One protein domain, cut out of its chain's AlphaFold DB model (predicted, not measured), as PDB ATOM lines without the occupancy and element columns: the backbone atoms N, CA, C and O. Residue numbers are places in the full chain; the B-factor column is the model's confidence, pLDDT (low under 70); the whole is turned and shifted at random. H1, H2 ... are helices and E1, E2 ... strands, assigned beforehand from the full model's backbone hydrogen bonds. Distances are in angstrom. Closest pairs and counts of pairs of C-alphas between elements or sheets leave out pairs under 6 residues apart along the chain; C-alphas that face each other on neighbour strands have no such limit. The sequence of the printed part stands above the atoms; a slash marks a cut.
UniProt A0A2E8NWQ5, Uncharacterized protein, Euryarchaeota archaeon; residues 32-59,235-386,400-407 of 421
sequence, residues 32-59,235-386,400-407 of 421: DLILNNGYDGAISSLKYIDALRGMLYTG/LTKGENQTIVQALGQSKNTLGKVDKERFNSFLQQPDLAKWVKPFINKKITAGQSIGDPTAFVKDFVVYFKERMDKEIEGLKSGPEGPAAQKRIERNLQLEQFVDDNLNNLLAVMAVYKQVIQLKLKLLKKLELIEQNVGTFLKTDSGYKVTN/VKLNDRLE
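This is residues 32 to 59, 235 to 386 and 400 to 407 of the 421 residues of an uncharacterized protein of Euryarchaeota archaeon (UniProt A0A2E8NWQ5). Look for a flat arch of two helical limbs: in one, the long H7 stands side by side with H1 and H2 as a bundle, and in the other H5 and H6 fold back on each other as a helical hairpin, with part of H4 crossing part of H5. H3 packs at the bend of the arch on the early residues of H1 and H7, while a small strand hairpin, E1 and E2, lies out beyond the last residues of H7. The printed part has 188 residues, with seven named helices, H1 to H7, followed by three named strands, E1 to E3; E1 and E2 make an antiparallel sheet, and the class is mostly helix. The whole is loose, with a radius of gyration of the C-alphas of 20.5 A, and spans 66 by 50 by 23 A.

Begin at H1, residues 32 to 58, which has a kink of 147 degrees near residue 39. H2, residues 237 to 255, touches H1 at a shallow tilt of 22 degrees, opposite ways, closest at C-alphas 57 and 240, 6.7 A. H3, residues 259 to 267, touches residues 35 to 39 of H1, closest at C-alphas 38 and 263, 5.2 A. H4, residues 269 to 284, and H3 only just touch, only at the corner, with 3 pairs of C-alphas within 8 A, the closest being 266 and 272 at 5.5 A. H5, residues 292 to 312, touches residues 271 to 278 of H4 at a steep tilt of 66 degrees; the closest C-alphas, 274 and 303, are 6.7 A apart. H6, residues 321 to 339, forms a helical hairpin with H5 at a shallow tilt of 7 degrees, closest at C-alphas 311 and 323, 5.7 A. H7, residues 341 to 371, is the hub, touching H1, H2, H3 and H5. With H1 and H2 it makes an up-and-down bundle, each helix running against the one before it. Its closest C-alphas are 358 to Ile 49 of H1 at 6.6 A, 350 to Ser 250 of H2 at 6.3 A, 343 to Phe 262 of H3 at 5.7 A, and 348 to Pro 292 of H5 at 5.5 A. Next, E1, residues 373 to 378, and E2, residues 381 to 384, form an antiparallel hairpin; find N 376 and O 383 at 2.8 A and N 383 and O 376 at 2.9 A. E3, residues 400 to 402, pairs with no named strand; it and H1 are near each other, with 5 pairs of C-alphas within 10 A. In H2, H5 and H6 every O i to N i+4 pair is within hydrogen-bond range; the counts are 21 of 23 in H1, 3 of 5 in H3, 10 of 12 in H4 and 23 of 27 in H7.

Find C-alpha 32 at (213.401, 261.205, 231.230), where H1 begins; it measures 27.4 A from first to last C-alpha. H2 measures 26.4 A, H5 30.1 A and H6 27.3 A. C-alpha 341 at (208.694, 257.221, 212.850) begins H7, which runs 47.3 A to C-alpha 371 at (221.423, 285.574, 248.526).

The C-alphas farthest apart, those of Glu 319 and Asn 371, are 65.8 A apart. Residues 60 to 234 and 387 to 399 are not printed; the C-alpha gaps across these cuts are 9.7 A and 18.1 A. Of the links printed whole, none is long. Mean pLDDT of the printed part is 82.7; residues 59, 318 and 367 to 386 are under 70.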
ATOM      1  N   ASP A  32     213.190 262.651 231.372       90.69
ATOM      2  CA  ASP A  32     213.401 261.205 231.230       90.69
ATOM      3  C   ASP A  32     212.175 260.401 231.686       90.69
ATOM      4  O   ASP A  32     211.996 259.265 231.246       90.69
ATOM      5  N   LEU A  33     211.263 260.995 232.473       89.31
ATOM      6  CA  LEU A  33     209.963 260.385 232.778       89.31
ATOM      7  C   LEU A  33     209.200 259.995 231.507       89.31
ATOM      8  O   LEU A  33     208.540 258.963 231.504       89.31
ATOM      9  N   ILE A  34     209.318 260.777 230.428       91.75
ATOM     10  CA  ILE A  34     208.677 260.483 229.137       91.75
ATOM     11  C   ILE A  34     209.215 259.176 228.560       91.75
ATOM     12  O   ILE A  34     208.447 258.362 228.062       91.75
ATOM     13  N   LEU A  35     210.528 258.960 228.635       89.00
ATOM     14  CA  LEU A  35     211.166 257.752 228.114       89.00
ATOM     15  C   LEU A  35     210.899 256.542 229.018       89.00
ATOM     16  O   LEU A  35     210.788 255.424 228.532       89.00
ATOM     17  N   ASN A  36     210.776 256.772 230.326       85.06
ATOM     18  CA  ASN A  36     210.571 255.719 231.318       85.06
ATOM     19  C   ASN A  36     209.122 255.228 231.376       85.06
ATOM     20  O   ASN A  36     208.878 254.032 231.492       85.06
ATOM     21  N   ASN A  37     208.170 256.162 231.313       86.06
ATOM     22  CA  ASN A  37     206.756 255.918 231.605       86.06
ATOM     23  C   ASN A  37     205.844 256.278 230.418       86.06
ATOM     24  O   ASN A  37     204.620 256.336 230.563       86.06
ATOM     25  N   GLY A  38     206.427 256.570 229.253       89.00
ATOM     26  CA  GLY A  38     205.703 256.895 228.030       89.00
ATOM     27  C   GLY A  38     204.742 258.063 228.189       89.00
ATOM     28  O   GLY A  38     205.085 259.120 228.724       89.00
ATOM     29  N   TYR A  39     203.519 257.867 227.708       91.25
ATOM     30  CA  TYR A  39     202.471 258.882 227.713       91.25
ATOM     31  C   TYR A  39     202.161 259.397 229.127       91.25
ATOM     32  O   TYR A  39     202.014 260.600 229.343       91.25
ATOM     33  N   ASP A  40     202.115 258.495 230.110       90.31
ATOM     34  CA  ASP A  40     201.854 258.859 231.506       90.31
ATOM     35  C   ASP A  40     203.048 259.618 232.105       90.31
ATOM     36  O   ASP A  40     202.873 260.566 232.875       90.31
ATOM     37  N   GLY A  41     204.263 259.288 231.661       89.88
ATOM     38  CA  GLY A  41     205.472 260.067 231.917       89.88
ATOM     39  C   GLY A  41     205.389 261.495 231.391       89.88
ATOM     40  O   GLY A  41     205.671 262.432 232.130       89.88
ATOM     41  N   ALA A  42     204.922 261.677 230.155       92.94
ATOM     42  CA  ALA A  42     204.718 262.999 229.565       92.94
ATOM     43  C   ALA A  42     203.683 263.838 230.324       92.94
ATOM     44  O   ALA A  42     203.932 265.014 230.603       92.94
ATOM     45  N   ILE A  43     202.555 263.239 230.720       91.94
ATOM     46  CA  ILE A  43     201.570 263.907 231.583       91.94
ATOM     47  C   ILE A  43     202.225 264.330 232.900       91.94
ATOM     48  O   ILE A  43     202.067 265.476 233.327       91.94
ATOM     49  N   SER A  44     202.965 263.419 233.530       89.38
ATOM     50  CA  SER A  44     203.634 263.660 234.808       89.38
ATOM     51  C   SER A  44     204.631 264.812 234.701       89.38
ATOM     52  O   SER A  44     204.576 265.744 235.503       89.38
ATOM     53  N   SER A  45     205.475 264.830 233.665       91.62
ATOM     54  CA  SER A  45     206.432 265.917 233.444       91.62
ATOM     55  C   SER A  45     205.742 267.277 233.289       91.62
ATOM     56  O   SER A  45     206.195 268.273 233.855       91.62
ATOM     57  N   LEU A  46     204.617 267.335 232.567       93.12
ATOM     58  CA  LEU A  46     203.844 268.571 232.402       93.12
ATOM     59  C   LEU A  46     203.167 269.017 233.707       93.12
ATOM     60  O   LEU A  46     203.081 270.220 233.949       93.12
ATOM     61  N   LYS A  47     202.720 268.084 234.561       89.69
ATOM     62  CA  LYS A  47     202.209 268.397 235.909       89.69
ATOM     63  C   LYS A  47     203.298 269.015 236.788       89.69
ATOM     64  O   LYS A  47     203.040 270.030 237.426       89.69
ATOM     65  N   TYR A  48     204.513 268.461 236.769       87.44
ATOM     66  CA  TYR A  48     205.668 269.050 237.460       87.44
ATOM     67  C   TYR A  48     205.953 270.475 236.978       87.44
ATOM     68  O   TYR A  48     206.077 271.378 237.801       87.44
ATOM     69  N   ILE A  49     205.991 270.710 235.662       91.38
ATOM     70  CA  ILE A  49     206.191 272.058 235.100       91.38
ATOM     71  C   ILE A  49     205.093 273.019 235.565       91.38
ATOM     72  O   ILE A  49     205.392 274.148 235.949       91.38
ATOM     73  N   ASP A  50     203.830 272.598 235.529       89.31
ATOM     74  CA  ASP A  50     202.706 273.457 235.904       89.31
ATOM     75  C   ASP A  50     202.698 273.788 237.403       89.31
ATOM     76  O   ASP A  50     202.430 274.928 237.784       89.31
ATOM     77  N   ALA A  51     203.065 272.829 238.253       82.44
ATOM     78  CA  ALA A  51     203.180 273.046 239.690       82.44
ATOM     79  C   ALA A  51     204.359 273.969 240.044       82.44
ATOM     80  O   ALA A  51     204.184 274.905 240.823       82.44
ATOM     81  N   LEU A  52     205.519 273.782 239.400       83.56
ATOM     82  CA  LEU A  52     206.672 274.686 239.504       83.56
ATOM     83  C   LEU A  52     206.324 276.105 239.044       83.56
ATOM     84  O   LEU A  52     206.648 277.081 239.716       83.56
ATOM     85  N   ARG A  53     205.628 276.232 237.910       88.19
ATOM     86  CA  ARG A  53     205.114 277.515 237.415       88.19
ATOM     87  C   ARG A  53     204.179 278.156 238.438       88.19
ATOM     88  O   ARG A  53     204.314 279.344 238.706       88.19
ATOM     89  N   GLY A  54     203.232 277.391 238.983       81.75
ATOM     90  CA  GLY A  54     202.311 277.857 240.018       81.75
ATOM     91  C   GLY A  54     203.061 278.412 241.225       81.75
ATOM     92  O   GLY A  54     202.841 279.562 241.592       81.75
ATOM     93  N   MET A  55     204.018 277.640 241.751       78.69
ATOM     94  CA  MET A  55     204.898 278.049 242.850       78.69
ATOM     95  C   MET A  55     205.582 279.393 242.565       78.69
ATOM     96  O   MET A  55     205.489 280.314 243.371       78.69
ATOM     97  N   LEU A  56     206.214 279.527 241.395       79.69
ATOM     98  CA  LEU A  56     206.957 280.731 241.014       79.69
ATOM     99  C   LEU A  56     206.059 281.922 240.637       79.69
ATOM    100  O   LEU A  56     206.542 283.050 240.604       79.69
ATOM    101  N   TYR A  57     204.778 281.714 240.318       81.56
ATOM    102  CA  TYR A  57     203.875 282.788 239.886       81.56
ATOM    103  C   TYR A  57     202.938 283.305 240.976       81.56
ATOM    104  O   TYR A  57     202.657 284.496 241.007       81.56
ATOM    105  N   THR A  58     202.395 282.449 241.838       71.62
ATOM    106  CA  THR A  58     201.445 282.895 242.873       71.62
ATOM    107  C   THR A  58     202.081 283.009 244.251       71.62
ATOM    108  O   THR A  58     201.466 283.583 245.145       71.62
ATOM    109  N   GLY A  59     203.289 282.464 244.432       60.09
ATOM    110  CA  GLY A  59     203.840 282.205 245.756       60.09
ATOM    111  C   GLY A  59     203.027 281.139 246.507       60.09
ATOM    112  O   GLY A  59     201.911 280.774 246.120       60.09
ATOM    113  N   LEU A 235     207.970 284.782 238.522       80.81
ATOM    114  CA  LEU A 235     207.414 284.935 237.189       80.81
ATOM    115  C   LEU A 235     206.597 286.222 237.093       80.81
ATOM    116  O   LEU A 235     205.618 286.426 237.809       80.81
ATOM    117  N   THR A 236     206.933 287.058 236.114       86.50
ATOM    118  CA  THR A 236     206.042 288.141 235.687       86.50
ATOM    119  C   THR A 236     204.774 287.571 235.041       86.50
ATOM    120  O   THR A 236     204.742 286.432 234.567       86.50
ATOM    121  N   LYS A 237     203.713 288.384 234.940       87.81
ATOM    122  CA  LYS A 237     202.475 287.998 234.239       87.81
ATOM    123  C   LYS A 237     202.745 287.536 232.798       87.81
ATOM    124  O   LYS A 237     202.173 286.534 232.377       87.81
ATOM    125  N   GLY A 238     203.620 288.232 232.070       90.19
ATOM    126  CA  GLY A 238     203.968 287.896 230.683       90.19
ATOM    127  C   GLY A 238     204.760 286.592 230.561       90.19
ATOM    128  O   GLY A 238     204.471 285.760 229.698       90.19
ATOM    129  N   GLU A 239     205.712 286.355 231.466       90.69
ATOM    130  CA  GLU A 239     206.460 285.091 231.506       90.69
ATOM    131  C   GLU A 239     205.549 283.916 231.860       90.69
ATOM    132  O   GLU A 239     205.579 282.890 231.180       90.69
ATOM    133  N   ASN A 240     204.679 284.081 232.861       91.75
ATOM    134  CA  ASN A 240     203.686 283.073 233.214       91.75
ATOM    135  C   ASN A 240     202.750 282.770 232.034       91.75
ATOM    136  O   ASN A 240     202.534 281.604 231.721       91.75
ATOM    137  N   GLN A 241     202.247 283.788 231.328       93.62
ATOM    138  CA  GLN A 241     201.416 283.591 230.133       93.62
ATOM    139  C   GLN A 241     202.152 282.817 229.035       93.62
ATOM    140  O   GLN A 241     201.580 281.897 228.454       93.62
ATOM    141  N   THR A 242     203.427 283.132 228.796       93.56
ATOM    142  CA  THR A 242     204.260 282.409 227.824       93.56
ATOM    143  C   THR A 242     204.391 280.930 228.196       93.56
ATOM    144  O   THR A 242     204.261 280.052 227.344       93.56
ATOM    145  N   ILE A 243     204.613 280.633 229.481       93.56
ATOM    146  CA  ILE A 243     204.725 279.256 229.984       93.56
ATOM    147  C   ILE A 243     203.377 278.532 229.894       93.56
ATOM    148  O   ILE A 243     203.342 277.390 229.447       93.56
ATOM    149  N   VAL A 244     202.263 279.182 230.254       94.81
ATOM    150  CA  VAL A 244     200.906 278.616 230.134       94.81
ATOM    151  C   VAL A 244     200.572 278.281 228.681       94.81
ATOM    152  O   VAL A 244     200.050 277.200 228.409       94.81
ATOM    153  N   GLN A 245     200.897 279.166 227.736       94.69
ATOM    154  CA  GLN A 245     200.684 278.914 226.309       94.69
ATOM    155  C   GLN A 245     201.504 277.718 225.824       94.69
ATOM    156  O   GLN A 245     200.956 276.829 225.174       94.69
ATOM    157  N   ALA A 246     202.789 277.653 226.182       93.50
ATOM    158  CA  ALA A 246     203.651 276.531 225.823       93.50
ATOM    159  C   ALA A 246     203.188 275.208 226.470       93.50
ATOM    160  O   ALA A 246     203.132 274.189 225.787       93.50
ATOM    161  N   LEU A 247     202.754 275.222 227.737       94.06
ATOM    162  CA  LEU A 247     202.114 274.075 228.398       94.06
ATOM    163  C   LEU A 247     200.852 273.621 227.655       94.06
ATOM    164  O   LEU A 247     200.660 272.425 227.440       94.06
ATOM    165  N   GLY A 248     199.993 274.563 227.258       93.31
ATOM    166  CA  GLY A 248     198.790 274.284 226.476       93.31
ATOM    167  C   GLY A 248     199.120 273.658 225.122       93.31
ATOM    168  O   GLY A 248     198.515 272.660 224.743       93.31
ATOM    169  N   GLN A 249     200.133 274.178 224.426       91.25
ATOM    170  CA  GLN A 249     200.629 273.599 223.176       91.25
ATOM    171  C   GLN A 249     201.151 272.173 223.380       91.25
ATOM    172  O   GLN A 249     200.781 271.293 222.610       91.25
ATOM    173  N   SER A 250     201.933 271.914 224.431       91.12
ATOM    174  CA  SER A 250     202.419 270.565 224.745       91.12
ATOM    175  C   SER A 250     201.294 269.588 225.065       91.12
ATOM    176  O   SER A 250     201.294 268.475 224.543       91.12
ATOM    177  N   LYS A 251     200.299 270.007 225.857       91.44
ATOM    178  CA  LYS A 251     199.102 269.198 226.141       91.44
ATOM    179  C   LYS A 251     198.304 268.917 224.867       91.44
ATOM    180  O   LYS A 251     197.872 267.789 224.666       91.44
ATOM    181  N   ASN A 252     198.164 269.903 223.983       90.12
ATOM    182  CA  ASN A 252     197.478 269.737 222.701       90.12
ATOM    183  C   ASN A 252     198.234 268.793 221.760       90.12
ATOM    184  O   ASN A 252     197.607 267.966 221.107       90.12
ATOM    185  N   THR A 253     199.564 268.895 221.681       86.38
ATOM    186  CA  THR A 253     200.393 267.949 220.922       86.38
ATOM    187  C   THR A 253     200.221 266.542 221.476       86.38
ATOM    188  O   THR A 253     199.922 265.633 220.713       86.38
ATOM    189  N   LEU A 254     200.329 266.370 222.796       88.44
ATOM    190  CA  LEU A 254     200.176 265.074 223.452       88.44
ATOM    191  C   LEU A 254     198.768 264.486 223.256       88.44
ATOM    192  O   LEU A 254     198.635 263.298 222.991       88.44
ATOM    193  N   GLY A 255     197.718 265.310 223.312       87.44
ATOM    194  CA  GLY A 255     196.333 264.888 223.086       87.44
ATOM    195  C   GLY A 255     196.017 264.473 221.645       87.44
ATOM    196  O   GLY A 255     195.019 263.800 221.417       87.44
ATOM    197  N   LYS A 256     196.859 264.846 220.670       85.75
ATOM    198  CA  LYS A 256     196.743 264.402 219.270       85.75
ATOM    199  C   LYS A 256     197.413 263.054 219.009       85.75
ATOM    200  O   LYS A 256     197.223 262.496 217.931       85.75
ATOM    201  N   VAL A 257     198.218 262.556 219.946       83.00
ATOM    202  CA  VAL A 257     198.899 261.268 219.812       83.00
ATOM    203  C   VAL A 257     198.085 260.210 220.536       83.00
ATOM    204  O   VAL A 257     197.717 260.383 221.697       83.00
ATOM    205  N   ASP A 258     197.824 259.102 219.852       86.50
ATOM    206  CA  ASP A 258     197.223 257.933 220.481       86.50
ATOM    207  C   ASP A 258     198.151 257.375 221.577       86.50
ATOM    208  O   ASP A 258     199.356 257.218 221.366       86.50
ATOM    209  N   LYS A 259     197.599 257.087 222.763       88.94
ATOM    210  CA  LYS A 259     198.383 256.659 223.934       88.94
ATOM    211  C   LYS A 259     199.111 255.338 223.682       88.94
ATOM    212  O   LYS A 259     200.251 255.179 224.119       88.94
ATOM    213  N   GLU A 260     198.474 254.393 222.995       86.38
ATOM    214  CA  GLU A 260     199.066 253.086 222.707       86.38
ATOM    215  C   GLU A 260     200.217 253.231 221.710       86.38
ATOM    216  O   GLU A 260     201.298 252.698 221.946       86.38
ATOM    217  N   ARG A 261     200.040 254.052 220.670       81.62
ATOM    218  CA  ARG A 261     201.085 254.393 219.690       81.62
ATOM    219  C   ARG A 261     202.226 255.229 220.264       81.62
ATOM    220  O   ARG A 261     203.371 255.057 219.860       81.62
ATOM    221  N   PHE A 262     201.955 256.121 221.215       85.44
ATOM    222  CA  PHE A 262     203.010 256.845 221.932       85.44
ATOM    223  C   PHE A 262     203.904 255.865 222.701       85.44
ATOM    224  O   PHE A 262     205.126 256.001 222.736       85.44
ATOM    225  N   ASN A 263     203.280 254.854 223.307       86.38
ATOM    226  CA  ASN A 263     203.970 253.867 224.120       86.38
ATOM    227  C   ASN A 263     204.629 252.760 223.288       86.38
ATOM    228  O   ASN A 263     205.633 252.221 223.742       86.38
ATOM    229  N   SER A 264     204.108 252.423 222.101       81.62
ATOM    230  CA  SER A 264     204.583 251.289 221.291       81.62
ATOM    231  C   SER A 264     206.084 251.362 221.016       81.62
ATOM    232  O   SER A 264     206.785 250.364 221.163       81.62
ATOM    233  N   PHE A 265     206.598 252.555 220.708       75.38
ATOM    234  CA  PHE A 265     208.026 252.769 220.494       75.38
ATOM    235  C   PHE A 265     208.859 252.427 221.741       75.38
ATOM    236  O   PHE A 265     209.866 251.730 221.647       75.38
ATOM    237  N   LEU A 266     208.421 252.877 222.919       75.50
ATOM    238  CA  LEU A 266     209.115 252.642 224.190       75.50
ATOM    239  C   LEU A 266     208.934 251.208 224.710       75.50
ATOM    240  O   LEU A 266     209.717 250.754 225.539       75.50
ATOM    241  N   GLN A 267     207.921 250.485 224.225       81.56
ATOM    242  CA  GLN A 267     207.702 249.066 224.530       81.56
ATOM    243  C   GLN A 267     208.664 248.145 223.786       81.56
ATOM    244  O   GLN A 267     208.791 246.985 224.176       81.56
ATOM    245  N   GLN A 268     209.345 248.631 222.745       83.50
ATOM    246  CA  GLN A 268     210.335 247.841 222.031       83.50
ATOM    247  C   GLN A 268     211.660 247.832 222.835       83.50
ATOM    248  O   GLN A 268     212.296 248.882 222.980       83.50
ATOM    249  N   PRO A 269     212.109 246.674 223.363       80.69
ATOM    250  CA  PRO A 269     213.217 246.631 224.322       80.69
ATOM    251  C   PRO A 269     214.579 247.081 223.777       80.69
ATOM    252  O   PRO A 269     215.350 247.706 224.504       80.69
ATOM    253  N   ASP A 270     214.899 246.781 222.516       78.88
ATOM    254  CA  ASP A 270     216.171 247.168 221.894       78.88
ATOM    255  C   ASP A 270     216.237 248.690 221.656       78.88
ATOM    256  O   ASP A 270     217.267 249.316 221.896       78.88
ATOM    257  N   LEU A 271     215.138 249.324 221.248       76.81
ATOM    258  CA  LEU A 271     215.048 250.773 221.051       76.81
ATOM    259  C   LEU A 271     215.107 251.508 222.392       76.81
ATOM    260  O   LEU A 271     215.885 252.456 222.543       76.81
ATOM    261  N   ALA A 272     214.368 251.019 223.391       79.62
ATOM    262  CA  ALA A 272     214.423 251.521 224.760       79.62
ATOM    263  C   ALA A 272     215.849 251.438 225.338       79.62
ATOM    264  O   ALA A 272     216.335 252.402 225.937       79.62
ATOM    265  N   LYS A 273     216.561 250.328 225.085       82.88
ATOM    266  CA  LYS A 273     217.957 250.118 225.505       82.88
ATOM    267  C   LYS A 273     218.905 251.190 224.963       82.88
ATOM    268  O   LYS A 273     219.848 251.561 225.660       82.88
ATOM    269  N   TRP A 274     218.688 251.696 223.747       85.12
ATOM    270  CA  TRP A 274     219.659 252.562 223.067       85.12
ATOM    271  C   TRP A 274     219.312 254.056 223.047       85.12
ATOM    272  O   TRP A 274     220.227 254.869 222.873       85.12
ATOM    273  N   VAL A 275     218.053 254.448 223.285       86.31
ATOM    274  CA  VAL A 275     217.633 255.863 223.221       86.31
ATOM    275  C   VAL A 275     218.310 256.739 224.283       86.31
ATOM    276  O   VAL A 275     218.889 257.777 223.952       86.31
ATOM    277  N   LYS A 276     218.336 256.310 225.553       86.81
ATOM    278  CA  LYS A 276     219.004 257.056 226.636       86.81
ATOM    279  C   LYS A 276     220.526 257.138 226.436       86.81
ATOM    280  O   LYS A 276     221.059 258.248 226.510       86.81
ATOM    281  N   PRO A 277     221.249 256.040 226.119       88.69
ATOM    282  CA  PRO A 277     222.668 256.117 225.767       88.69
ATOM    283  C   PRO A 277     222.968 257.084 224.621       88.69
ATOM    284  O   PRO A 277     223.984 257.776 224.656       88.69
ATOM    285  N   PHE A 278     222.092 257.165 223.619       90.25
ATOM    286  CA  PHE A 278     222.250 258.118 222.526       90.25
ATOM    287  C   PHE A 278     222.103 259.572 222.992       90.25
ATOM    288  O   PHE A 278     222.959 260.405 222.689       90.25
ATOM    289  N   ILE A 279     221.074 259.876 223.790       89.56
ATOM    290  CA  ILE A 279     220.894 261.203 224.399       89.56
ATOM    291  C   ILE A 279     222.120 261.574 225.244       89.56
ATOM    292  O   ILE A 279     222.657 262.673 225.099       89.56
ATOM    293  N   ASN A 280     222.616 260.646 226.066       86.50
ATOM    294  CA  ASN A 280     223.818 260.844 226.877       86.50
ATOM    295  C   ASN A 280     225.057 261.107 226.008       86.50
ATOM    296  O   ASN A 280     225.832 262.008 226.319       86.50
ATOM    297  N   LYS A 281     225.223 260.378 224.894       88.12
ATOM    298  CA  LYS A 281     226.300 260.619 223.918       88.12
ATOM    299  C   LYS A 281     226.238 262.047 223.367       88.12
ATOM    300  O   LYS A 281     227.271 262.710 223.336       88.12
ATOM    301  N   LYS A 282     225.053 262.539 222.974       88.88
ATOM    302  CA  LYS A 282     224.888 263.921 222.475       88.88
ATOM    303  C   LYS A 282     225.210 264.954 223.557       88.88
ATOM    304  O   LYS A 282     225.999 265.858 223.303       88.88
ATOM    305  N   ILE A 283     224.685 264.784 224.772       84.94
ATOM    306  CA  ILE A 283     224.917 265.717 225.888       84.94
ATOM    307  C   ILE A 283     226.400 265.785 226.266       84.94
ATOM    308  O   ILE A 283     226.930 266.878 226.438       84.94
ATOM    309  N   THR A 284     227.086 264.642 226.332       79.81
ATOM    310  CA  THR A 284     228.534 264.581 226.592       79.81
ATOM    311  C   THR A 284     229.360 265.209 225.472       79.81
ATOM    312  O   THR A 284     230.424 265.758 225.727       79.81
ATOM    313  N   ALA A 285     228.856 265.202 224.239       84.06
ATOM    314  CA  ALA A 285     229.447 265.942 223.126       84.06
ATOM    315  C   ALA A 285     229.075 267.443 223.120       84.06
ATOM    316  O   ALA A 285     229.362 268.137 222.146       84.06
ATOM    317  N   GLY A 286     228.404 267.952 224.161       79.75
ATOM    318  CA  GLY A 286     227.945 269.341 224.242       79.75
ATOM    319  C   GLY A 286     226.786 269.673 223.297       79.75
ATOM    320  O   GLY A 286     226.513 270.845 223.039       79.75
ATOM    321  N   GLN A 287     226.096 268.664 222.763       84.88
ATOM    322  CA  GLN A 287     225.005 268.832 221.811       84.88
ATOM    323  C   GLN A 287     223.648 268.709 222.503       84.88
ATOM    324  O   GLN A 287     223.356 267.724 223.185       84.88
ATOM    325  N   SER A 288     222.771 269.685 222.265       81.00
ATOM    326  CA  SER A 288     221.357 269.538 222.616       81.00
ATOM    327  C   SER A 288     220.685 268.470 221.743       81.00
ATOM    328  O   SER A 288     221.165 268.123 220.664       81.00
ATOM    329  N   ILE A 289     219.512 268.003 222.168       80.69
ATOM    330  CA  ILE A 289     218.646 267.147 221.342       80.69
ATOM    331  C   ILE A 289     218.212 267.813 220.022       80.69
ATOM    332  O   ILE A 289     217.875 267.105 219.081       80.69
ATOM    333  N   GLY A 290     218.263 269.147 219.920       85.19
ATOM    334  CA  GLY A 290     218.072 269.874 218.665       85.19
ATOM    335  C   GLY A 290     216.664 269.770 218.073       85.19
ATOM    336  O   GLY A 290     215.659 269.959 218.761       85.19
ATOM    337  N   ASP A 291     216.588 269.576 216.759       88.50
ATOM    338  CA  ASP A 291     215.345 269.345 216.022       88.50
ATOM    339  C   ASP A 291     214.888 267.876 216.150       88.50
ATOM    340  O   ASP A 291     215.721 266.990 215.956       88.50
ATOM    341  N   PRO A 292     213.601 267.584 216.442       87.31
ATOM    342  CA  PRO A 292     213.120 266.208 216.561       87.31
ATOM    343  C   PRO A 292     213.354 265.357 215.307       87.31
ATOM    344  O   PRO A 292     213.721 264.195 215.436       87.31
ATOM    345  N   THR A 293     213.211 265.916 214.102       86.62
ATOM    346  CA  THR A 293     213.417 265.163 212.854       86.62
ATOM    347  C   THR A 293     214.877 264.784 212.675       86.62
ATOM    348  O   THR A 293     215.185 263.631 212.374       86.62
ATOM    349  N   ALA A 294     215.782 265.737 212.897       87.62
ATOM    350  CA  ALA A 294     217.216 265.468 212.871       87.62
ATOM    351  C   ALA A 294     217.619 264.453 213.952       87.62
ATOM    352  O   ALA A 294     218.332 263.498 213.660       87.62
ATOM    353  N   PHE A 295     217.109 264.608 215.180       89.06
ATOM    354  CA  PHE A 295     217.382 263.680 216.277       89.06
ATOM    355  C   PHE A 295     217.002 262.246 215.918       89.06
ATOM    356  O   PHE A 295     217.787 261.331 216.149       89.06
ATOM    357  N   VAL A 296     215.808 262.055 215.358       86.31
ATOM    358  CA  VAL A 296     215.318 260.730 214.989       86.31
ATOM    359  C   VAL A 296     216.173 260.110 213.891       86.31
ATOM    360  O   VAL A 296     216.561 258.953 214.021       86.31
ATOM    361  N   LYS A 297     216.540 260.879 212.859       87.06
ATOM    362  CA  LYS A 297     217.451 260.408 211.804       87.06
ATOM    363  C   LYS A 297     218.800 259.967 212.373       87.06
ATOM    364  O   LYS A 297     219.248 258.861 212.085       87.06
ATOM    365  N   ASP A 298     219.410 260.793 213.221       90.25
ATOM    366  CA  ASP A 298     220.688 260.459 213.855       90.25
ATOM    367  C   ASP A 298     220.565 259.226 214.765       90.25
ATOM    368  O   ASP A 298     221.476 258.399 214.823       90.25
ATOM    369  N   PHE A 299     219.447 259.098 215.490       88.00
ATOM    370  CA  PHE A 299     219.198 257.960 216.368       88.00
ATOM    371  C   PHE A 299     219.064 256.660 215.577       88.00
ATOM    372  O   PHE A 299     219.644 255.661 215.987       88.00
ATOM    373  N   VAL A 300     218.363 256.673 214.438       85.19
ATOM    374  CA  VAL A 300     218.256 255.507 213.547       85.19
ATOM    375  C   VAL A 300     219.639 255.051 213.094       85.19
ATOM    376  O   VAL A 300     219.955 253.870 213.212       85.19
ATOM    377  N   VAL A 301     220.493 255.977 212.647       89.50
ATOM    378  CA  VAL A 301     221.873 255.654 212.248       89.50
ATOM    379  C   VAL A 301     222.652 255.058 213.421       89.50
ATOM    380  O   VAL A 301     223.220 253.976 213.304       89.50
ATOM    381  N   TYR A 302     222.620 255.719 214.580       89.94
ATOM    382  CA  TYR A 302     223.288 255.230 215.786       89.94
ATOM    383  C   TYR A 302     222.793 253.845 216.216       89.94
ATOM    384  O   TYR A 302     223.581 253.011 216.658       89.94
ATOM    385  N   PHE A 303     221.490 253.597 216.112       86.25
ATOM    386  CA  PHE A 303     220.882 252.322 216.451       86.25
ATOM    387  C   PHE A 303     221.391 251.216 215.526       86.25
ATOM    388  O   PHE A 303     221.891 250.214 216.037       86.25
ATOM    389  N   LYS A 304     221.376 251.432 214.201       85.50
ATOM    390  CA  LYS A 304     221.921 250.484 213.211       85.50
ATOM    391  C   LYS A 304     223.388 250.155 213.493       85.50
ATOM    392  O   LYS A 304     223.721 248.991 213.682       85.50
ATOM    393  N   GLU A 305     224.228 251.171 213.708       89.62
ATOM    394  CA  GLU A 305     225.644 250.982 214.072       89.62
ATOM    395  C   GLU A 305     225.834 250.130 215.340       89.62
ATOM    396  O   GLU A 305     226.802 249.374 215.462       89.62
ATOM    397  N   ARG A 306     224.949 250.268 216.336       87.75
ATOM    398  CA  ARG A 306     225.000 249.446 217.553       87.75
ATOM    399  C   ARG A 306     224.575 248.013 217.284       87.75
ATOM    400  O   ARG A 306     225.202 247.108 217.834       87.75
ATOM    401  N   MET A 307     223.553 247.811 216.458       83.56
ATOM    402  CA  MET A 307     223.104 246.476 216.088       83.56
ATOM    403  C   MET A 307     224.160 245.726 215.263       83.56
ATOM    404  O   MET A 307     224.401 244.546 215.521       83.56
ATOM    405  N   ASP A 308     224.841 246.413 214.344       84.31
ATOM    406  CA  ASP A 308     225.925 245.841 213.537       84.31
ATOM    407  C   ASP A 308     227.111 245.431 214.412       84.31
ATOM    408  O   ASP A 308     227.600 244.305 214.324       84.31
ATOM    409  N   LYS A 309     227.502 246.275 215.374       86.50
ATOM    410  CA  LYS A 309     228.547 245.931 216.355       86.50
ATOM    411  C   LYS A 309     228.187 244.731 217.231       86.50
ATOM    412  O   LYS A 309     229.071 243.967 217.619       86.50
ATOM    413  N   GLU A 310     226.907 244.543 217.565       83.75
ATOM    414  CA  GLU A 310     226.461 243.334 218.270       83.75
ATOM    415  C   GLU A 310     226.654 242.072 217.411       83.75
ATOM    416  O   GLU A 310     226.870 240.997 217.975       83.75
ATOM    417  N   ILE A 311     226.587 242.174 216.079       82.38
ATOM    418  CA  ILE A 311     226.854 241.066 215.148       82.38
ATOM    419  C   ILE A 311     228.361 240.842 214.991       82.38
ATOM    420  O   ILE A 311     228.812 239.708 215.129       82.38
ATOM    421  N   GLU A 312     229.146 241.901 214.778       83.12
ATOM    422  CA  GLU A 312     230.614 241.830 214.668       83.12
ATOM    423  C   GLU A 312     231.264 241.213 215.915       83.12
ATOM    424  O   GLU A 312     232.243 240.475 215.823       83.12
ATOM    425  N   GLY A 313     230.690 241.469 217.095       80.62
ATOM    426  CA  GLY A 313     231.152 240.901 218.361       80.62
ATOM    427  C   GLY A 313     230.869 239.402 218.545       80.62
ATOM    428  O   GLY A 313     231.245 238.835 219.575       80.62
ATOM    429  N   LEU A 314     230.188 238.737 217.603       80.69
ATOM    430  CA  LEU A 314     229.900 237.307 217.689       80.69
ATOM    431  C   LEU A 314     231.109 236.455 217.297       80.69
ATOM    432  O   LEU A 314     231.603 236.502 216.174       80.69
ATOM    433  N   LYS A 315     231.492 235.537 218.192       75.62
ATOM    434  CA  LYS A 315     232.563 234.556 217.941       75.62
ATOM    435  C   LYS A 315     232.295 233.628 216.747       75.62
ATOM    436  O   LYS A 315     233.236 233.063 216.210       75.62
ATOM    437  N   SER A 316     231.031 233.443 216.360       76.94
ATOM    438  CA  SER A 316     230.620 232.579 215.244       76.94
ATOM    439  C   SER A 316     230.802 233.213 213.859       76.94
ATOM    440  O   SER A 316     230.550 232.537 212.867       76.94
ATOM    441  N   GLY A 317     231.174 234.498 213.784       73.88
ATOM    442  CA  GLY A 317     231.219 235.256 212.532       73.88
ATOM    443  C   GLY A 317     229.829 235.589 211.952       73.88
ATOM    444  O   GLY A 317     228.812 235.110 212.471       73.88
ATOM    445  N   PRO A 318     229.776 236.409 210.882       69.62
ATOM    446  CA  PRO A 318     228.537 236.934 210.292       69.62
ATOM    447  C   PRO A 318     227.662 235.871 209.607       69.62
ATOM    448  O   PRO A 318     226.457 236.061 209.480       69.62
ATOM    449  N   GLU A 319     228.234 234.727 209.221       77.94
ATOM    450  CA  GLU A 319     227.494 233.622 208.592       77.94
ATOM    451  C   GLU A 319     226.943 232.597 209.599       77.94
ATOM    452  O   GLU A 319     226.197 231.691 209.232       77.94
ATOM    453  N   GLY A 320     227.276 232.732 210.888       81.12
ATOM    454  CA  GLY A 320     226.797 231.819 211.921       81.12
ATOM    455  C   GLY A 320     225.279 231.933 212.162       81.12
ATOM    456  O   GLY A 320     224.725 233.032 212.075       81.12
ATOM    457  N   PRO A 321     224.587 230.856 212.591       82.19
ATOM    458  CA  PRO A 321     223.140 230.885 212.851       82.19
ATOM    459  C   PRO A 321     222.692 231.959 213.857       82.19
ATOM    460  O   PRO A 321     221.575 232.467 213.786       82.19
ATOM    461  N   ALA A 322     223.560 232.324 214.808       80.62
ATOM    462  CA  ALA A 322     223.303 233.399 215.765       80.62
ATOM    463  C   ALA A 322     223.376 234.798 215.126       80.62
ATOM    464  O   ALA A 322     222.606 235.676 215.511       80.62
ATOM    465  N   ALA A 323     224.271 234.998 214.153       82.75
ATOM    466  CA  ALA A 323     224.388 236.246 213.406       82.75
ATOM    467  C   ALA A 323     223.198 236.420 212.458       82.75
ATOM    468  O   ALA A 323     222.556 237.464 212.495       82.75
ATOM    469  N   GLN A 324     222.813 235.374 211.720       83.31
ATOM    470  CA  GLN A 324     221.645 235.410 210.830       83.31
ATOM    471  C   GLN A 324     220.345 235.740 211.580       83.31
ATOM    472  O   GLN A 324     219.602 236.624 211.161       83.31
ATOM    473  N   LYS A 325     220.114 235.124 212.750       84.19
ATOM    474  CA  LYS A 325     218.966 235.465 213.612       84.19
ATOM    475  C   LYS A 325     218.984 236.918 214.089       84.19
ATOM    476  O   LYS A 325     217.929 237.529 214.232       84.19
ATOM    477  N   ARG A 326     220.167 237.481 214.366       83.00
ATOM    478  CA  ARG A 326     220.293 238.897 214.741       83.00
ATOM    479  C   ARG A 326     220.053 239.815 213.550       83.00
ATOM    480  O   ARG A 326     219.361 240.801 213.729       83.00
ATOM    481  N   ILE A 327     220.545 239.478 212.361       83.81
ATOM    482  CA  ILE A 327     220.295 240.244 211.132       83.81
ATOM    483  C   ILE A 327     218.793 240.303 210.835       83.81
ATOM    484  O   ILE A 327     218.256 241.386 210.630       83.81
ATOM    485  N   GLU A 328     218.095 239.166 210.888       84.81
ATOM    486  CA  GLU A 328     216.641 239.121 210.688       84.81
ATOM    487  C   GLU A 328     215.899 239.971 211.731       84.81
ATOM    488  O   GLU A 328     215.041 240.782 211.380       84.81
ATOM    489  N   ARG A 329     216.286 239.859 213.010       84.56
ATOM    490  CA  ARG A 329     215.768 240.723 214.079       84.56
ATOM    491  C   ARG A 329     216.016 242.204 213.771       84.56
ATOM    492  O   ARG A 329     215.112 243.009 213.952       84.56
ATOM    493  N   ASN A 330     217.216 242.574 213.325       83.00
ATOM    494  CA  ASN A 330     217.566 243.962 213.023       83.00
ATOM    495  C   ASN A 330     216.700 244.509 211.881       83.00
ATOM    496  O   ASN A 330     216.174 245.605 212.013       83.00
ATOM    497  N   LEU A 331     216.469 243.734 210.816       83.25
ATOM    498  CA  LEU A 331     215.582 244.130 209.715       83.25
ATOM    499  C   LEU A 331     214.143 244.370 210.190       83.25
ATOM    500  O   LEU A 331     213.525 245.367 209.817       83.25
ATOM    501  N   GLN A 332     213.617 243.498 211.058       84.94
ATOM    502  CA  GLN A 332     212.296 243.696 211.667       84.94
ATOM    503  C   GLN A 332     212.248 244.970 212.523       84.94
ATOM    504  O   GLN A 332     211.237 245.670 212.541       84.94
ATOM    505  N   LEU A 333     213.340 245.288 213.222       81.69
ATOM    506  CA  LEU A 333     213.447 246.499 214.030       81.69
ATOM    507  C   LEU A 333     213.556 247.759 213.180       81.69
ATOM    508  O   LEU A 333     212.940 248.759 213.528       81.69
ATOM    509  N   GLU A 334     214.285 247.717 212.069       81.62
ATOM    510  CA  GLU A 334     214.337 248.823 211.115       81.62
ATOM    511  C   GLU A 334     212.948 249.130 210.555       81.62
ATOM    512  O   GLU A 334     212.501 250.271 210.650       81.62
ATOM    513  N   GLN A 335     212.227 248.102 210.094       84.50
ATOM    514  CA  GLN A 335     210.853 248.263 209.622       84.50
ATOM    515  C   GLN A 335     209.945 248.825 210.722       84.50
ATOM    516  O   GLN A 335     209.174 249.751 210.481       84.50
ATOM    517  N   PHE A 336     210.069 248.321 211.954       85.06
ATOM    518  CA  PHE A 336     209.306 248.841 213.085       85.06
ATOM    519  C   PHE A 336     209.589 250.328 213.338       85.06
ATOM    520  O   PHE A 336     208.659 251.081 213.634       85.06
ATOM    521  N   VAL A 337     210.848 250.768 213.245       80.75
ATOM    522  CA  VAL A 337     211.198 252.183 213.421       80.75
ATOM    523  C   VAL A 337     210.604 253.037 212.307       80.75
ATOM    524  O   VAL A 337     210.044 254.091 212.613       80.75
ATOM    525  N   ASP A 338     210.663 252.580 211.058       81.69
ATOM    526  CA  ASP A 338     210.075 253.286 209.917       81.69
ATOM    527  C   ASP A 338     208.548 253.415 210.067       81.69
ATOM    528  O   ASP A 338     207.997 254.513 209.940       81.69
ATOM    529  N   ASP A 339     207.871 252.336 210.468       84.31
ATOM    530  CA  ASP A 339     206.421 252.311 210.705       84.31
ATOM    531  C   ASP A 339     205.995 253.216 211.878       84.31
ATOM    532  O   ASP A 339     204.883 253.751 211.905       84.31
ATOM    533  N   ASN A 340     206.882 253.413 212.860       82.62
ATOM    534  CA  ASN A 340     206.623 254.199 214.068       82.62
ATOM    535  C   ASN A 340     207.326 255.566 214.071       82.62
ATOM    536  O   ASN A 340     207.313 256.258 215.095       82.62
ATOM    537  N   LEU A 341     207.889 256.002 212.941       81.75
ATOM    538  CA  LEU A 341     208.694 257.221 212.850       81.75
ATOM    539  C   LEU A 341     207.933 258.455 213.351       81.75
ATOM    540  O   LEU A 341     208.449 259.239 214.148       81.75
ATOM    541  N   ASN A 342     206.669 258.596 212.947       82.12
ATOM    542  CA  ASN A 342     205.810 259.703 213.375       82.12
ATOM    543  C   ASN A 342     205.529 259.690 214.887       82.12
ATOM    544  O   ASN A 342     205.443 260.753 215.504       82.12
ATOM    545  N   ASN A 343     205.434 258.504 215.495       82.25
ATOM    546  CA  ASN A 343     205.243 258.372 216.939       82.25
ATOM    547  C   ASN A 343     206.505 258.826 217.675       82.25
ATOM    548  O   ASN A 343     206.423 259.621 218.611       82.25
ATOM    549  N   LEU A 344     207.679 258.403 217.203       82.25
ATOM    550  CA  LEU A 344     208.957 258.822 217.765       82.25
ATOM    551  C   LEU A 344     209.177 260.337 217.622       82.25
ATOM    552  O   LEU A 344     209.613 260.991 218.571       82.25
ATOM    553  N   LEU A 345     208.820 260.921 216.476       86.56
ATOM    554  CA  LEU A 345     208.840 262.374 216.288       86.56
ATOM    555  C   LEU A 345     207.963 263.085 217.322       86.56
ATOM    556  O   LEU A 345     208.385 264.091 217.890       86.56
ATOM    557  N   ALA A 346     206.773 262.550 217.604       85.38
ATOM    558  CA  ALA A 346     205.878 263.118 218.602       85.38
ATOM    559  C   ALA A 346     206.442 262.998 220.030       85.38
ATOM    560  O   ALA A 346     206.439 263.987 220.767       85.38
ATOM    561  N   VAL A 347     206.997 261.836 220.400       88.19
ATOM    562  CA  VAL A 347     207.694 261.625 221.683       88.19
ATOM    563  C   VAL A 347     208.818 262.648 221.846       88.19
ATOM    564  O   VAL A 347     208.875 263.357 222.853       88.19
ATOM    565  N   MET A 348     209.674 262.795 220.832       89.62
ATOM    566  CA  MET A 348     210.814 263.712 220.880       89.62
ATOM    567  C   MET A 348     210.402 265.186 220.842       89.62
ATOM    568  O   MET A 348     211.070 266.022 221.455       89.62
ATOM    569  N   ALA A 349     209.292 265.524 220.182       89.25
ATOM    570  CA  ALA A 349     208.728 266.869 220.218       89.25
ATOM    571  C   ALA A 349     208.261 267.242 221.633       89.25
ATOM    572  O   ALA A 349     208.612 268.317 222.125       89.25
ATOM    573  N   VAL A 350     207.537 266.347 222.314       90.56
ATOM    574  CA  VAL A 350     207.108 266.558 223.707       90.56
ATOM    575  C   VAL A 350     208.319 266.611 224.642       90.56
ATOM    576  O   VAL A 350     208.422 267.528 225.456       90.56
ATOM    577  N   TYR A 351     209.283 265.703 224.474       91.81
ATOM    578  CA  TYR A 351     210.535 265.678 225.237       91.81
ATOM    579  C   TYR A 351     211.304 267.003 225.123       91.81
ATOM    580  O   TYR A 351     211.707 267.598 226.128       91.81
ATOM    581  N   LYS A 352     211.422 267.543 223.905       91.69
ATOM    582  CA  LYS A 352     212.029 268.855 223.655       91.69
ATOM    583  C   LYS A 352     211.279 269.995 224.331       91.69
ATOM    584  O   LYS A 352     211.912 270.857 224.940       91.69
ATOM    585  N   GLN A 353     209.954 270.015 224.231       91.88
ATOM    586  CA  GLN A 353     209.142 271.060 224.852       91.88
ATOM    587  C   GLN A 353     209.263 271.041 226.380       91.88
ATOM    588  O   GLN A 353     209.419 272.099 226.989       91.88
ATOM    589  N   VAL A 354     209.277 269.852 226.994       93.81
ATOM    590  CA  VAL A 354     209.499 269.689 228.438       93.81
ATOM    591  C   VAL A 354     210.869 270.228 228.847       93.81
ATOM    592  O   VAL A 354     210.941 270.993 229.806       93.81
ATOM    593  N   ILE A 355     211.939 269.936 228.097       92.69
ATOM    594  CA  ILE A 355     213.263 270.528 228.357       92.69
ATOM    595  C   ILE A 355     213.217 272.056 228.268       92.69
ATOM    596  O   ILE A 355     213.722 272.735 229.157       92.69
ATOM    597  N   GLN A 356     212.598 272.623 227.231       92.19
ATOM    598  CA  GLN A 356     212.532 274.079 227.057       92.19
ATOM    599  C   GLN A 356     211.764 274.771 228.189       92.19
ATOM    600  O   GLN A 356     212.199 275.809 228.691       92.19
ATOM    601  N   LEU A 357     210.631 274.200 228.601       94.06
ATOM    602  CA  LEU A 357     209.835 274.680 229.729       94.06
ATOM    603  C   LEU A 357     210.612 274.570 231.045       94.06
ATOM    604  O   LEU A 357     210.686 275.548 231.790       94.06
ATOM    605  N   LYS A 358     211.252 273.417 231.287       92.94
ATOM    606  CA  LYS A 358     212.135 273.187 232.438       92.94
ATOM    607  C   LYS A 358     213.219 274.255 232.515       92.94
ATOM    608  O   LYS A 358     213.361 274.876 233.555       92.94
ATOM    609  N   LEU A 359     213.942 274.509 231.424       90.00
ATOM    610  CA  LEU A 359     215.034 275.488 231.400       90.00
ATOM    611  C   LEU A 359     214.551 276.923 231.668       90.00
ATOM    612  O   LEU A 359     215.258 277.695 232.307       90.00
ATOM    613  N   LYS A 360     213.343 277.298 231.223       89.62
ATOM    614  CA  LYS A 360     212.757 278.615 231.545       89.62
ATOM    615  C   LYS A 360     212.483 278.770 233.042       89.62
ATOM    616  O   LYS A 360     212.761 279.830 233.594       89.62
ATOM    617  N   LEU A 361     211.934 277.735 233.677       87.75
ATOM    618  CA  LEU A 361     211.650 277.727 235.115       87.75
ATOM    619  C   LEU A 361     212.936 277.617 235.943       87.75
ATOM    620  O   LEU A 361     213.071 278.304 236.949       87.75
ATOM    621  N   LEU A 362     213.898 276.813 235.487       85.31
ATOM    622  CA  LEU A 362     215.203 276.639 236.119       85.31
ATOM    623  C   LEU A 362     215.943 277.974 236.240       85.31
ATOM    624  O   LEU A 362     216.329 278.347 237.337       85.31
ATOM    625  N   LYS A 363     216.003 278.754 235.155       82.81
ATOM    626  CA  LYS A 363     216.601 280.099 235.171       82.81
ATOM    627  C   LYS A 363     215.964 281.039 236.188       82.81
ATOM    628  O   LYS A 363     216.615 281.962 236.661       82.81
ATOM    629  N   LYS A 364     214.677 280.851 236.491       81.56
ATOM    630  CA  LYS A 364     213.997 281.631 237.527       81.56
ATOM    631  C   LYS A 364     214.408 281.173 238.910       81.56
ATOM    632  O   LYS A 364     214.758 282.029 239.708       81.56
ATOM    633  N   LEU A 365     214.426 279.864 239.153       76.44
ATOM    634  CA  LEU A 365     214.916 279.288 240.406       76.44
ATOM    635  C   LEU A 365     216.351 279.754 240.714       76.44
ATOM    636  O   LEU A 365     216.604 280.247 241.807       76.44
ATOM    637  N   GLU A 366     217.248 279.704 239.726       74.56
ATOM    638  CA  GLU A 366     218.645 280.162 239.833       74.56
ATOM    639  C   GLU A 366     218.767 281.649 240.201       74.56
ATOM    640  O   GLU A 366     219.652 282.035 240.960       74.56
ATOM    641  N   LEU A 367     217.863 282.497 239.704       69.38
ATOM    642  CA  LEU A 367     217.895 283.943 239.949       69.38
ATOM    643  C   LEU A 367     217.562 284.319 241.401       69.38
ATOM    644  O   LEU A 367     217.860 285.426 241.832       69.38
ATOM    645  N   ILE A 368     216.916 283.419 242.141       61.03
ATOM    646  CA  ILE A 368     216.356 283.693 243.472       61.03
ATOM    647  C   ILE A 368     217.274 283.172 244.579       61.03
ATOM    648  O   ILE A 368     217.314 283.751 245.661       61.03
ATOM    649  N   GLU A 369     218.090 282.161 244.281       60.66
ATOM    650  CA  GLU A 369     219.153 281.668 245.168       60.66
ATOM    651  C   GLU A 369     220.307 282.676 245.369       60.66
ATOM    652  O   GLU A 369     221.221 282.432 246.150       60.66
ATOM    653  N   GLN A 370     220.268 283.847 244.722       52.41
ATOM    654  CA  GLN A 370     221.344 284.852 244.716       52.41
ATOM    655  C   GLN A 370     221.692 285.485 246.082       52.41
ATOM    656  O   GLN A 370     222.617 286.290 246.143       52.41
ATOM    657  N   ASN A 371     221.019 285.129 247.182       49.78
ATOM    658  CA  ASN A 371     221.423 285.574 248.526       49.78
ATOM    659  C   ASN A 371     222.705 284.880 249.027       49.78
ATOM    660  O   ASN A 371     223.369 285.398 249.923       49.78
ATOM    661  N   VAL A 372     223.059 283.727 248.449       54.84
ATOM    662  CA  VAL A 372     224.359 283.070 248.624       54.84
ATOM    663  C   VAL A 372     224.947 282.882 247.231       54.84
ATOM    664  O   VAL A 372     224.463 282.072 246.442       54.84
ATOM    665  N   GLY A 373     225.978 283.655 246.889       54.97
ATOM    666  CA  GLY A 373     226.604 283.540 245.577       54.97
ATOM    667  C   GLY A 373     227.307 282.189 245.436       54.97
ATOM    668  O   GLY A 373     227.993 281.750 246.358       54.97
ATOM    669  N   THR A 374     227.152 281.530 244.287       59.62
ATOM    670  CA  THR A 374     227.871 280.290 243.967       59.62
ATOM    671  C   THR A 374     228.931 280.557 242.905       59.62
ATOM    672  O   THR A 374     228.703 281.243 241.905       59.62
ATOM    673  N   PHE A 375     230.133 280.042 243.140       57.06
ATOM    674  CA  PHE A 375     231.315 280.288 242.328       57.06
ATOM    675  C   PHE A 375     232.107 278.996 242.124       57.06
ATOM    676  O   PHE A 375     232.140 278.122 242.981       57.06
ATOM    677  N   LEU A 376     232.790 278.878 240.991       55.12
ATOM    678  CA  LEU A 376     233.863 277.912 240.787       55.12
ATOM    679  C   LEU A 376     235.197 278.617 241.017       55.12
ATOM    680  O   LEU A 376     235.456 279.662 240.411       55.12
ATOM    681  N   LYS A 377     236.050 278.041 241.865       56.44
ATOM    682  CA  LYS A 377     237.435 278.492 242.033       56.44
ATOM    683  C   LYS A 377     238.241 278.107 240.785       56.44
ATOM    684  O   LYS A 377     238.180 276.967 240.329       56.44
ATOM    685  N   THR A 378     238.963 279.065 240.215       64.75
ATOM    686  CA  THR A 378     239.846 278.899 239.051       64.75
ATOM    687  C   THR A 378     241.244 279.417 239.382       64.75
ATOM    688  O   THR A 378     241.406 280.196 240.319       64.75
ATOM    689  N   ASP A 379     242.251 279.069 238.578       60.22
ATOM    690  CA  ASP A 379     243.642 279.511 238.802       60.22
ATOM    691  C   ASP A 379     243.800 281.046 238.840       60.22
ATOM    692  O   ASP A 379     244.714 281.571 239.466       60.22
ATOM    693  N   SER A 380     242.890 281.776 238.187       65.75
ATOM    694  CA  SER A 380     242.859 283.241 238.113       65.75
ATOM    695  C   SER A 380     241.838 283.924 239.038       65.75
ATOM    696  O   SER A 380     241.646 285.134 238.917       65.75
ATOM    697  N   GLY A 381     241.158 283.192 239.934       66.69
ATOM    698  CA  GLY A 381     240.163 283.762 240.857       66.69
ATOM    699  C   GLY A 381     238.867 282.951 240.966       66.69
ATOM    700  O   GLY A 381     238.903 281.733 241.106       66.69
ATOM    701  N   TYR A 382     237.712 283.625 240.930       62.69
ATOM    702  CA  TYR A 382     236.390 282.998 241.051       62.69
ATOM    703  C   TYR A 382     235.534 283.270 239.813       62.69
ATOM    704  O   TYR A 382     235.440 284.402 239.340       62.69
ATOM    705  N   LYS A 383     234.864 282.233 239.306       60.22
ATOM    706  CA  LYS A 383     233.903 282.332 238.205       60.22
ATOM    707  C   LYS A 383     232.497 282.060 238.725       60.22
ATOM    708  O   LYS A 383     232.269 281.003 239.299       60.22
ATOM    709  N   VAL A 384     231.553 282.970 238.480       62.31
ATOM    710  CA  VAL A 384     230.134 282.764 238.826       62.31
ATOM    711  C   VAL A 384     229.639 281.444 238.229       62.31
ATOM    712  O   VAL A 384     229.882 281.158 237.050       62.31
ATOM    713  N   THR A 385     228.965 280.641 239.046       58.19
ATOM    714  CA  THR A 385     228.294 279.411 238.622       58.19
ATOM    715  C   THR A 385     226.867 279.385 239.163       58.19
ATOM    716  O   THR A 385     226.480 280.272 239.916       58.19
ATOM    717  N   ASN A 386     226.072 278.421 238.714       62.09
ATOM    718  CA  ASN A 386     224.727 278.172 239.222       62.09
ATOM    719  C   ASN A 386     224.775 276.985 240.204       62.09
ATOM    720  O   ASN A 386     225.704 276.172 240.119       62.09
ATOM    721  N   VAL A 400     212.112 264.290 240.971       76.25
ATOM    722  CA  VAL A 400     212.795 264.506 239.683       76.25
ATOM    723  C   VAL A 400     213.859 265.594 239.772       76.25
ATOM    724  O   VAL A 400     213.680 266.610 240.443       76.25
ATOM    725  N   LYS A 401     214.967 265.403 239.050       82.31
ATOM    726  CA  LYS A 401     216.026 266.404 238.887       82.31
ATOM    727  C   LYS A 401     215.601 267.491 237.901       82.31
ATOM    728  O   LYS A 401     215.145 267.207 236.788       82.31
ATOM    729  N   LEU A 402     215.865 268.731 238.287       82.50
ATOM    730  CA  LEU A 402     215.756 269.934 237.478       82.50
ATOM    731  C   LEU A 402     217.157 270.528 237.308       82.50
ATOM    732  O   LEU A 402     217.672 271.187 238.205       82.50
ATOM    733  N   ASN A 403     217.793 270.278 236.170       82.50
ATOM    734  CA  ASN A 403     219.075 270.889 235.832       82.50
ATOM    735  C   ASN A 403     219.205 271.128 234.324       82.50
ATOM    736  O   ASN A 403     218.509 270.494 233.513       82.50
ATOM    737  N   ASP A 404     220.113 272.031 233.956       85.81
ATOM    738  CA  ASP A 404     220.614 272.149 232.595       85.81
ATOM    739  C   ASP A 404     221.733 271.120 232.407       85.81
ATOM    740  O   ASP A 404     222.850 271.261 232.903       85.81
ATOM    741  N   ARG A 405     221.411 270.031 231.700       82.00
ATOM    742  CA  ARG A 405     222.339 268.915 231.492       82.00
ATOM    743  C   ARG A 405     223.557 269.318 230.656       82.00
ATOM    744  O   ARG A 405     224.601 268.694 230.819       82.00
ATOM    745  N   LEU A 406     223.444 270.321 229.779       80.38
ATOM    746  CA  LEU A 406     224.565 270.793 228.961       80.38
ATOM    747  C   LEU A 406     225.507 271.666 229.783       80.38
ATOM    748  O   LEU A 406     226.722 271.479 229.724       80.38
ATOM    749  N   GLU A 407     224.951 272.581 230.576       73.56
ATOM    750  CA  GLU A 407     225.738 273.422 231.476       73.56
ATOM    751  C   GLU A 407     226.448 272.578 232.542       73.56
ATOM    752  O   GLU A 407     227.665 272.687 232.704       73.56
TER     753      GLU A 407